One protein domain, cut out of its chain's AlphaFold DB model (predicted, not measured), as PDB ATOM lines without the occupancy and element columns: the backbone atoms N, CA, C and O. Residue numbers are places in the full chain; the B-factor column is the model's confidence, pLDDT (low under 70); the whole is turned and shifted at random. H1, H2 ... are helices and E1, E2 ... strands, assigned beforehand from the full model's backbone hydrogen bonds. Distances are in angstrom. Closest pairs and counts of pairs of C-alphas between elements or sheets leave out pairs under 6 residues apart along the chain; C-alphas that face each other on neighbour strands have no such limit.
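AT A GLANCE: This is residues 28 to 109 of the 135 residues of an uncharacterized protein of Micavibrio sp (UniProt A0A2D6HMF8). A small knot of five short helices and loops has one long arm: at its base the strands E1 and E2 lie side by side, and from there residues 103 to 109 stick out and make much of the length. In the body H1 and H4 run side by side, H2 crosses H1 near its last residue, and the short H3 and H5 pack on each other near the middle. The printed part has 82 residues, with elements in the order E1, H1, H2, H3, H4, H5, E2, a mixed class of helices and strands; the sheet is E1 - E2, antiparallel. The whole is only just compact, close to loose, with a radius of gyration of the C-alphas of 13.8 A and spans of 55 by 25 by 22 A.

IN THESE COORDINATES: Find C-alpha 28 at (52.546, 45.304, 42.544), where strand E1, residues 28 to 30, begins. Next look for H1, residues 37 to 44, which begins at C-alpha 37 at (34.532, 55.569, 39.603) and is 10.2 A long. H2, residues 54 to 63, is the longest helix at 13.9 A. Then come H3, residues 73 to 76, H4, residues 86 to 91 and 8.8 A long, and H5, residues 94 to 97. Strand E2, residues 100 to 107, runs 21.9 A to C-alpha 107 at (68.801, 42.373, 41.096).

HOW THE PARTS SIT: Start at E1 and E2, antiparallel at 147 degrees: N 29 and O 101 are 2.8 A apart and N 101 and O 29 are 2.9 A apart, within hydrogen-bond range. Go on to H1, which touches H4 at a shallow tilt of 25 degrees, opposite ways; their closest C-alphas, of Leu 38 and Ala 89, are 4.8 A apart. H1 also touches H2, about perpendicular at 84 degrees, closest at the C-alphas of Met 44 and Ala 60, 5.3 A. H3 touches H5, closest at the C-alphas of Gly 75 and Ala 97, 4.2 A. H2 and H4 are apart, but residues 51 to 52 pair with residues 84 to 85, antiparallel. In H1, H2 and H4 every O i to N i+4 pair is within hydrogen-bond range; H3 and H5 are too short for such a pair.

THE WHOLE: Look for the two C-alphas farthest apart, those of Asp 49 and Lys 109, at 54.8 A. The printed part has no cut and no long link; the links H4 to H5 and H5 to E2 are tight. The mean pLDDT of the printed part is 89.9, and the model's confidence is under 70 at residues 103 to 109.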
ATOM      1  N   VAL A  28      53.835  44.892  43.114       72.50
ATOM      2  CA  VAL A  28      52.546  45.304  42.544       72.50
ATOM      3  C   VAL A  28      52.259  46.732  42.987       72.50
ATOM      4  O   VAL A  28      52.007  46.989  44.165       72.50
ATOM      5  N   ILE A  29      52.283  47.661  42.036       76.00
ATOM      6  CA  ILE A  29      51.956  49.066  42.262       76.00
ATOM      7  C   ILE A  29      50.489  49.274  41.900       76.00
ATOM      8  O   ILE A  29      50.101  49.126  40.743       76.00
ATOM      9  N   ILE A  30      49.674  49.630  42.892       77.69
ATOM     10  CA  ILE A  30      48.274  50.013  42.681       77.69
ATOM     11  C   ILE A  30      48.233  51.523  42.456       77.69
ATOM     12  O   ILE A  30      48.653  52.296  43.324       77.69
ATOM     13  N   GLN A  31      47.728  51.951  41.303       80.94
ATOM     14  CA  GLN A  31      47.528  53.366  41.032       80.94
ATOM     15  C   GLN A  31      46.274  53.839  41.759       80.94
ATOM     16  O   GLN A  31      45.172  53.368  41.495       80.94
ATOM     17  N   LYS A  32      46.430  54.770  42.701       82.44
ATOM     18  CA  LYS A  32      45.282  55.341  43.406       82.44
ATOM     19  C   LYS A  32      44.468  56.219  42.442       82.44
ATOM     20  O   LYS A  32      45.027  57.200  41.946       82.44
ATOM     21  N   PRO A  33      43.167  55.950  42.238       86.19
ATOM     22  CA  PRO A  33      42.342  56.791  41.382       86.19
ATOM     23  C   PRO A  33      42.151  58.199  41.961       86.19
ATOM     24  O   PRO A  33      42.040  58.377  43.178       86.19
ATOM     25  N   ALA A  34      42.136  59.206  41.084       84.88
ATOM     26  CA  ALA A  34      42.061  60.618  41.470       84.88
ATOM     27  C   ALA A  34      40.625  61.115  41.721       84.88
ATOM     28  O   ALA A  34      40.443  62.119  42.408       84.88
ATOM     29  N   MET A  35      39.624  60.419  41.181       92.75
ATOM     30  CA  MET A  35      38.198  60.733  41.311       92.75
ATOM     31  C   MET A  35      37.381  59.484  41.672       92.75
ATOM     32  O   MET A  35      37.920  58.378  41.818       92.75
ATOM     33  N   SER A  36      36.075  59.631  41.863       95.50
ATOM     34  CA  SER A  36      35.209  58.469  42.047       95.50
ATOM     35  C   SER A  36      35.067  57.673  40.740       95.50
ATOM     36  O   SER A  36      35.169  58.247  39.655       95.50
ATOM     37  N   PRO A  37      34.794  56.359  40.805       96.44
ATOM     38  CA  PRO A  37      34.532  55.569  39.603       96.44
ATOM     39  C   PRO A  37      33.326  56.063  38.793       96.44
ATOM     40  O   PRO A  37      33.317  55.915  37.578       96.44
ATOM     41  N   LEU A  38      32.336  56.692  39.438       97.44
ATOM     42  CA  LEU A  38      31.209  57.315  38.741       97.44
ATOM     43  C   LEU A  38      31.631  58.555  37.943       97.44
ATOM     44  O   LEU A  38      31.203  58.706  36.809       97.44
ATOM     45  N   GLU A  39      32.476  59.421  38.505       96.50
ATOM     46  CA  GLU A  39      33.007  60.581  37.769       96.50
ATOM     47  C   GLU A  39      33.901  60.142  36.604       96.50
ATOM     48  O   GLU A  39      33.862  60.735  35.527       96.50
ATOM     49  N   ALA A  40      34.677  59.074  36.805       95.75
ATOM     50  CA  ALA A  40      35.488  58.478  35.754       95.75
ATOM     51  C   ALA A  40      34.603  57.916  34.630       95.75
ATOM     52  O   ALA A  40      34.851  58.215  33.468       95.75
ATOM     53  N   PHE A  41      33.535  57.191  34.981       97.62
ATOM     54  CA  PHE A  41      32.522  56.714  34.039       97.62
ATOM     55  C   PHE A  41      31.895  57.865  33.243       97.62
ATOM     56  O   PHE A  41      31.932  57.836  32.022       97.62
ATOM     57  N   ASP A  42      31.413  58.913  33.922       96.69
ATOM     58  CA  ASP A  42      30.793  60.073  33.265       96.69
ATOM     59  C   ASP A  42      31.796  60.815  32.336       96.69
ATOM     60  O   ASP A  42      31.386  61.572  31.463       96.69
ATOM     61  N   THR A  43      33.111  60.617  32.515       95.50
ATOM     62  CA  THR A  43      34.166  61.155  31.630       95.50
ATOM     63  C   THR A  43      34.504  60.217  30.464       95.50
ATOM     64  O   THR A  43      34.992  60.683  29.433       95.50
ATOM     65  N   MET A  44      34.318  58.905  30.638       96.31
ATOM     66  CA  MET A  44      34.602  57.882  29.627       96.31
ATOM     67  C   MET A  44      33.432  57.651  28.670       96.31
ATOM     68  O   MET A  44      33.689  57.219  27.559       96.31
ATOM     69  N   ASP A  45      32.197  57.926  29.092       97.38
ATOM     70  CA  ASP A  45      30.975  57.807  28.283       97.38
ATOM     71  C   ASP A  45      30.961  58.923  27.219       97.38
ATOM     72  O   ASP A  45      30.547  60.059  27.474       97.38
ATOM     73  N   LEU A  46      31.547  58.642  26.051       95.94
ATOM     74  CA  LEU A  46      31.837  59.658  25.037       95.94
ATOM     75  C   LEU A  46      30.600  59.976  24.202       95.94
ATOM     76  O   LEU A  46      30.440  61.120  23.754       95.94
ATOM     77  N   ASP A  47      29.738  58.987  23.978       96.75
ATOM     78  CA  ASP A  47      28.517  59.147  23.196       96.75
ATOM     79  C   ASP A  47      27.240  59.334  24.043       96.75
ATOM     80  O   ASP A  47      26.208  59.745  23.501       96.75
ATOM     81  N   ASN A  48      27.352  59.255  25.374       96.62
ATOM     82  CA  ASN A  48      26.294  59.474  26.368       96.62
ATOM     83  C   ASN A  48      25.167  58.430  26.318       96.62
ATOM     84  O   ASN A  48      24.003  58.768  26.583       96.62
ATOM     85  N   ASP A  49      25.481  57.178  25.991       97.94
ATOM     86  CA  ASP A  49      24.514  56.077  25.968       97.94
ATOM     87  C   ASP A  49      24.347  55.362  27.331       97.94
ATOM     88  O   ASP A  49      23.511  54.460  27.479       97.94
ATOM     89  N   TRP A  50      25.058  55.840  28.362       97.19
ATOM     90  CA  TRP A  50      25.105  55.300  29.729       97.19
ATOM     91  C   TRP A  50      25.760  53.926  29.852       97.19
ATOM     92  O   TRP A  50      25.594  53.237  30.879       97.19
ATOM     93  N   ILE A  51      26.550  53.569  28.853       97.81
ATOM     94  CA  ILE A  51      27.449  52.435  28.815       97.81
ATOM     95  C   ILE A  51      28.838  52.982  28.457       97.81
ATOM     96  O   ILE A  51      28.977  54.043  27.875       97.81
ATOM     97  N   VAL A  52      29.886  52.309  28.922       98.44
ATOM     98  CA  VAL A  52      31.249  52.544  28.450       98.44
ATOM     99  C   VAL A  52      31.747  51.233  27.881       98.44
ATOM    100  O   VAL A  52      31.890  50.244  28.612       98.44
ATOM    101  N   ASP A  53      31.986  51.217  26.577       98.12
ATOM    102  CA  ASP A  53      32.616  50.088  25.907       98.12
ATOM    103  C   ASP A  53      34.155  50.182  25.943       98.12
ATOM    104  O   ASP A  53      34.761  51.122  26.468       98.12
ATOM    105  N   THR A  54      34.827  49.163  25.407       97.00
ATOM    106  CA  THR A  54      36.296  49.127  25.378       97.00
ATOM    107  C   THR A  54      36.910  50.225  24.506       97.00
ATOM    108  O   THR A  54      38.010  50.686  24.795       97.00
ATOM    109  N   ILE A  55      36.223  50.642  23.438       96.81
ATOM    110  CA  ILE A  55      36.715  51.663  22.505       96.81
ATOM    111  C   ILE A  55      36.661  53.031  23.180       96.81
ATOM    112  O   ILE A  55      37.613  53.808  23.093       96.81
ATOM    113  N   GLU A  56      35.565  53.332  23.865       97.25
ATOM    114  CA  GLU A  56      35.397  54.548  24.649       97.25
ATOM    115  C   GLU A  56      36.385  54.615  25.806       97.25
ATOM    116  O   GLU A  56      37.056  55.634  25.971       97.25
ATOM    117  N   TYR A  57      36.554  53.513  26.540       96.75
ATOM    118  CA  TYR A  57      37.567  53.412  27.585       96.75
ATOM    119  C   TYR A  57      38.974  53.685  27.040       96.75
ATOM    120  O   TYR A  57      39.678  54.548  27.570       96.75
ATOM    121  N   ASP A  58      39.381  53.007  25.962       95.38
ATOM    122  CA  ASP A  58      40.708  53.182  25.367       95.38
ATOM    123  C   ASP A  58      40.907  54.619  24.870       95.38
ATOM    124  O   ASP A  58      41.961  55.222  25.090       95.38
ATOM    125  N   ASN A  59      39.893  55.207  24.233       94.69
ATOM    126  CA  ASN A  59      39.948  56.597  23.794       94.69
ATOM    127  C   ASN A  59      40.067  57.556  24.984       94.69
ATOM    128  O   ASN A  59      40.918  58.447  24.980       94.69
ATOM    129  N   ALA A  60      39.254  57.373  26.021       93.56
ATOM    130  CA  ALA A  60      39.261  58.224  27.198       93.56
ATOM    131  C   ALA A  60      40.594  58.126  27.956       93.56
ATOM    132  O   ALA A  60      41.168  59.152  28.313       93.56
ATOM    133  N   VAL A  61      41.145  56.926  28.149       91.62
ATOM    134  CA  VAL A  61      42.437  56.735  28.828       91.62
ATOM    135  C   VAL A  61      43.596  57.359  28.045       91.62
ATOM    136  O   VAL A  61      44.497  57.933  28.656       91.62
ATOM    137  N   ASN A  62      43.573  57.289  26.711       91.88
ATOM    138  CA  ASN A  62      44.666  57.793  25.878       91.88
ATOM    139  C   ASN A  62      44.586  59.298  25.579       91.88
ATOM    140  O   ASN A  62      45.623  59.925  25.355       91.88
ATOM    141  N   TYR A  63      43.382  59.878  25.547       89.31
ATOM    142  CA  TYR A  63      43.175  61.248  25.063       89.31
ATOM    143  C   TYR A  63      42.543  62.204  26.082       89.31
ATOM    144  O   TYR A  63      42.538  63.413  25.842       89.31
ATOM    145  N   SER A  64      42.032  61.720  27.219       84.06
ATOM    146  CA  SER A  64      41.485  62.600  28.256       84.06
ATOM    147  C   SER A  64      42.584  63.402  28.949       84.06
ATOM    148  O   SER A  64      43.680  62.919  29.226       84.06
ATOM    149  N   THR A  65      42.266  64.646  29.304       80.38
ATOM    150  CA  THR A  65      43.105  65.461  30.193       80.38
ATOM    151  C   THR A  65      43.033  65.001  31.650       80.38
ATOM    152  O   THR A  65      43.830  65.444  32.477       80.38
ATOM    153  N   HIS A  66      42.061  64.151  31.986       83.69
ATOM    154  CA  HIS A  66      41.943  63.537  33.301       83.69
ATOM    155  C   HIS A  66      42.863  62.314  33.388       83.69
ATOM    156  O   HIS A  66      43.026  61.580  32.418       83.69
ATOM    157  N   ASN A  67      43.453  62.064  34.563       82.19
ATOM    158  CA  ASN A  67      44.289  60.882  34.790       82.19
ATOM    159  C   ASN A  67      43.426  59.612  34.926       82.19
ATOM    160  O   ASN A  67      43.242  59.085  36.026       82.19
ATOM    161  N   LEU A  68      42.871  59.150  33.804       91.00
ATOM    162  CA  LEU A  68      42.023  57.962  33.734       91.00
ATOM    163  C   LEU A  68      42.827  56.652  33.672       91.00
ATOM    164  O   LEU A  68      42.272  55.589  33.928       91.00
ATOM    165  N   GLY A  69      44.144  56.712  33.442       87.88
ATOM    166  CA  GLY A  69      45.025  55.532  33.454       87.88
ATOM    167  C   GLY A  69      45.136  54.833  34.817       87.88
ATOM    168  O   GLY A  69      45.630  53.707  34.903       87.88
ATOM    169  N   ALA A  70      44.647  55.470  35.884       90.81
ATOM    170  CA  ALA A  70      44.520  54.871  37.209       90.81
ATOM    171  C   ALA A  70      43.286  53.957  37.359       90.81
ATOM    172  O   ALA A  70      43.155  53.318  38.399       90.81
ATOM    173  N   TYR A  71      42.391  53.893  36.367       94.50
ATOM    174  CA  TYR A  71      41.236  52.989  36.360       94.50
ATOM    175  C   TYR A  71      41.498  51.807  35.434       94.50
ATOM    176  O   TYR A  71      42.064  51.985  34.361       94.50
ATOM    177  N   SER A  72      41.073  50.606  35.817       94.38
ATOM    178  CA  SER A  72      41.090  49.417  34.965       94.38
ATOM    179  C   SER A  72      39.689  49.108  34.444       94.38
ATOM    180  O   SER A  72      38.719  49.154  35.201       94.38
ATOM    181  N   PHE A  73      39.589  48.749  33.162       95.75
ATOM    182  CA  PHE A  73      38.322  48.320  32.568       95.75
ATOM    183  C   PHE A  73      37.745  47.110  33.314       95.75
ATOM    184  O   PHE A  73      36.615  47.147  33.787       95.75
ATOM    185  N   GLU A  74      38.569  46.076  33.517       95.44
ATOM    186  CA  GLU A  74      38.198  44.855  34.247       95.44
ATOM    187  C   GLU A  74      37.802  45.134  35.706       95.44
ATOM    188  O   GLU A  74      36.911  44.486  36.246       95.44
ATOM    189  N   GLY A  75      38.431  46.118  36.355       94.50
ATOM    190  CA  GLY A  75      38.062  46.512  37.711       94.50
ATOM    191  C   GLY A  75      36.694  47.189  37.789       94.50
ATOM    192  O   GLY A  75      36.014  47.066  38.808       94.50
ATOM    193  N   MET A  76      36.288  47.899  36.731       96.50
ATOM    194  CA  MET A  76      35.009  48.614  36.643       96.50
ATOM    195  C   MET A  76      33.862  47.748  36.099       96.50
ATOM    196  O   MET A  76      32.721  47.933  36.527       96.50
ATOM    197  N   ASP A  77      34.150  46.794  35.213       97.88
ATOM    198  CA  ASP A  77      33.198  45.808  34.690       97.88
ATOM    199  C   ASP A  77      32.966  44.685  35.718       97.88
ATOM    200  O   ASP A  77      33.593  43.625  35.707       97.88
ATOM    201  N   LEU A  78      32.047  44.929  36.656       97.06
ATOM    202  CA  LEU A  78      31.784  44.016  37.772       97.06
ATOM    203  C   LEU A  78      31.177  42.675  37.345       97.06
ATOM    204  O   LEU A  78      31.186  41.731  38.144       97.06
ATOM    205  N   ASN A  79      30.573  42.610  36.160       96.44
ATOM    206  CA  ASN A  79      29.886  41.418  35.680       96.44
ATOM    207  C   ASN A  79      30.664  40.671  34.575       96.44
ATOM    208  O   ASN A  79      30.381  39.493  34.348       96.44
ATOM    209  N   GLY A  80      31.674  41.304  33.971       96.69
ATOM    210  CA  GLY A  80      32.572  40.713  32.982       96.69
ATOM    211  C   GLY A  80      31.963  40.586  31.586       96.69
ATOM    212  O   GLY A  80      32.328  39.664  30.852       96.69
ATOM    213  N   ASN A  81      30.995  41.433  31.223       96.94
ATOM    214  CA  ASN A  81      30.341  41.399  29.908       96.94
ATOM    215  C   ASN A  81      31.029  42.280  28.856       96.94
ATOM    216  O   ASN A  81      30.544  42.336  27.724       96.94
ATOM    217  N   GLY A  82      32.132  42.944  29.198       97.19
ATOM    218  CA  GLY A  82      32.839  43.842  28.294       97.19
ATOM    219  C   GLY A  82      32.190  45.220  28.171       97.19
ATOM    220  O   GLY A  82      32.523  45.940  27.234       97.19
ATOM    221  N   LEU A  83      31.265  45.576  29.068       98.25
ATOM    222  CA  LEU A  83      30.555  46.853  29.083       98.25
ATOM    223  C   LEU A  83      30.454  47.361  30.518       98.25
ATOM    224  O   LEU A  83      29.886  46.699  31.382       98.25
ATOM    225  N   ILE A  84      30.926  48.575  30.773       98.38
ATOM    226  CA  ILE A  84      30.761  49.193  32.085       98.38
ATOM    227  C   ILE A  84      29.448  49.959  32.064       98.38
ATOM    228  O   ILE A  84      29.266  50.880  31.280       98.38
ATOM    229  N   THR A  85      28.520  49.618  32.949       98.44
ATOM    230  CA  THR A  85      27.296  50.403  33.120       98.44
ATOM    231  C   THR A  85      27.461  51.449  34.214       98.44
ATOM    232  O   THR A  85      28.177  51.263  35.205       98.44
ATOM    233  N   ARG A  86      26.653  52.510  34.151       97.75
ATOM    234  CA  ARG A  86      26.572  53.499  35.239       97.75
ATOM    235  C   ARG A  86      26.231  52.887  36.606       97.75
ATOM    236  O   ARG A  86      26.576  53.434  37.655       97.75
ATOM    237  N   THR A  87      25.514  51.762  36.622       98.00
ATOM    238  CA  THR A  87      25.190  51.029  37.857       98.00
ATOM    239  C   THR A  87      26.429  50.376  38.458       98.00
ATOM    240  O   THR A  87      26.582  50.368  39.680       98.00
ATOM    241  N   GLU A  88      27.321  49.850  37.628       98.06
ATOM    242  CA  GLU A  88      28.578  49.248  38.071       98.06
ATOM    243  C   GLU A  88      29.546  50.310  38.558       98.06
ATOM    244  O   GLU A  88      30.047  50.188  39.675       98.06
ATOM    245  N   ALA A  89      29.662  51.421  37.830       97.38
ATOM    246  CA  ALA A  89      30.450  52.578  38.245       97.38
ATOM    247  C   ALA A  89      30.023  53.146  39.614       97.38
ATOM    248  O   ALA A  89      30.849  53.619  40.392       97.38
ATOM    249  N   LYS A  90      28.733  53.061  39.969       97.69
ATOM    250  CA  LYS A  90      28.237  53.445  41.307       97.69
ATOM    251  C   LYS A  90      28.580  52.448  42.410       97.69
ATOM    252  O   LYS A  90      28.566  52.817  43.583       97.69
ATOM    253  N   ARG A  91      28.765  51.176  42.062       97.31
ATOM    254  CA  ARG A  91      28.916  50.072  43.019       97.31
ATOM    255  C   ARG A  91      30.369  49.695  43.258       97.31
ATOM    256  O   ARG A  91      30.681  49.227  44.351       97.31
ATOM    257  N   VAL A  92      31.213  49.851  42.247       96.31
ATOM    258  CA  VAL A  92      32.639  49.549  42.322       96.31
ATOM    259  C   VAL A  92      33.328  50.531  43.270       96.31
ATOM    260  O   VAL A  92      33.061  51.734  43.244       96.31
ATOM    261  N   THR A  93      34.195  50.028  44.149       94.75
ATOM    262  CA  THR A  93      35.008  50.909  44.999       94.75
ATOM    263  C   THR A  93      36.227  51.426  44.231       94.75
ATOM    264  O   THR A  93      36.683  50.763  43.296       94.75
ATOM    265  N   PRO A  94      36.819  52.570  44.620       92.50
ATOM    266  CA  PRO A  94      38.054  53.054  44.001       92.50
ATOM    267  C   PRO A  94      39.181  52.014  43.997       92.50
ATOM    268  O   PRO A  94      39.929  51.927  43.036       92.50
ATOM    269  N   GLU A  95      39.294  51.191  45.041       90.50
ATOM    270  CA  GLU A  95      40.320  50.146  45.126       90.50
ATOM    271  C   GLU A  95      40.087  49.003  44.137       90.50
ATOM    272  O   GLU A  95      41.050  48.421  43.654       90.50
ATOM    273  N   GLN A  96      38.826  48.669  43.849       92.31
ATOM    274  CA  GLN A  96      38.484  47.652  42.853       92.31
ATOM    275  C   GLN A  96      38.669  48.183  41.434       92.31
ATOM    276  O   GLN A  96      39.168  47.467  40.576       92.31
ATOM    277  N   ALA A  97      38.297  49.444  41.211       93.31
ATOM    278  CA  ALA A  97      38.443  50.104  39.924       93.31
ATOM    279  C   ALA A  97      39.903  50.454  39.602       93.31
ATOM    280  O   ALA A  97      40.202  50.768  38.457       93.31
ATOM    281  N   ALA A  98      40.806  50.439  40.584       92.69
ATOM    282  CA  ALA A  98      42.194  50.838  40.403       92.69
ATOM    283  C   ALA A  98      42.927  49.954  39.384       92.69
ATOM    284  O   ALA A  98      42.778  48.730  39.366       92.69
ATOM    285  N   SER A  99      43.770  50.567  38.558       88.50
ATOM    286  CA  SER A  99      44.730  49.840  37.738       88.50
ATOM    287  C   SER A  99      45.929  49.407  38.587       88.50
ATOM    288  O   SER A  99      46.411  50.129  39.468       88.50
ATOM    289  N   SER A 100      46.418  48.196  38.332       80.75
ATOM    290  CA  SER A 100      47.639  47.675  38.943       80.75
ATOM    291  C   SER A 100      48.709  47.464  37.884       80.75
ATOM    292  O   SER A 100      48.434  46.921  36.816       80.75
ATOM    293  N   SER A 101      49.943  47.844  38.191       70.06
ATOM    294  CA  SER A 101      51.109  47.561  37.359       70.06
ATOM    295  C   SER A 101      52.105  46.724  38.151       70.06
ATOM    296  O   SER A 101      52.496  47.098  39.256       70.06
ATOM    297  N   THR A 102      52.528  45.594  37.588       70.31
ATOM    298  CA  THR A 102      53.582  44.764  38.180       70.31
ATOM    299  C   THR A 102      54.936  45.264  37.699       70.31
ATOM    300  O   THR A 102      55.227  45.244  36.504       70.31
ATOM    301  N   VAL A 103      55.779  45.705  38.631       64.88
ATOM    302  CA  VAL A 103      57.175  46.044  38.362       64.88
ATOM    303  C   VAL A 103      58.037  44.852  38.749       64.88
ATOM    304  O   VAL A 103      58.126  44.486  39.920       64.88
ATOM    305  N   ILE A 104      58.697  44.262  37.754       67.81
ATOM    306  CA  ILE A 104      59.685  43.204  37.961       67.81
ATOM    307  C   ILE A 104      61.057  43.865  38.060       67.81
ATOM    308  O   ILE A 104      61.530  44.493  37.112       67.81
ATOM    309  N   ARG A 105      61.699  43.744  39.223       61.66
ATOM    310  CA  ARG A 105      63.075  44.197  39.434       61.66
ATOM    311  C   ARG A 105      63.992  42.984  39.496       61.66
ATOM    312  O   ARG A 105      63.952  42.222  40.460       61.66
ATOM    313  N   THR A 106      64.854  42.852  38.495       61.41
ATOM    314  CA  THR A 106      66.000  41.940  38.543       61.41
ATOM    315  C   THR A 106      67.133  42.609  39.310       61.41
ATOM    316  O   THR A 106      67.634  43.661  38.903       61.41
ATOM    317  N   ILE A 107      67.564  41.997  40.412       59.72
ATOM    318  CA  ILE A 107      68.801  42.373  41.096       59.72
ATOM    319  C   ILE A 107      69.876  41.366  40.692       59.72
ATOM    320  O   ILE A 107      69.896  40.230  41.174       59.72
ATOM    321  N   VAL A 108      70.789  41.803  39.821       58.97
ATOM    322  CA  VAL A 108      72.017  41.060  39.529       58.97
ATOM    323  C   VAL A 108      72.988  41.327  40.670       58.97
ATOM    324  O   VAL A 108      73.428  42.457  40.871       58.97
ATOM    325  N   LYS A 109      73.302  40.295  41.455       56.47
ATOM    326  CA  LYS A 109      74.416  40.382  42.403       56.47
ATOM    327  C   LYS A 109      75.720  40.336  41.616       56.47
ATOM    328  O   LYS A 109      75.871  39.469  40.754       56.47
TER     329      LYS A 109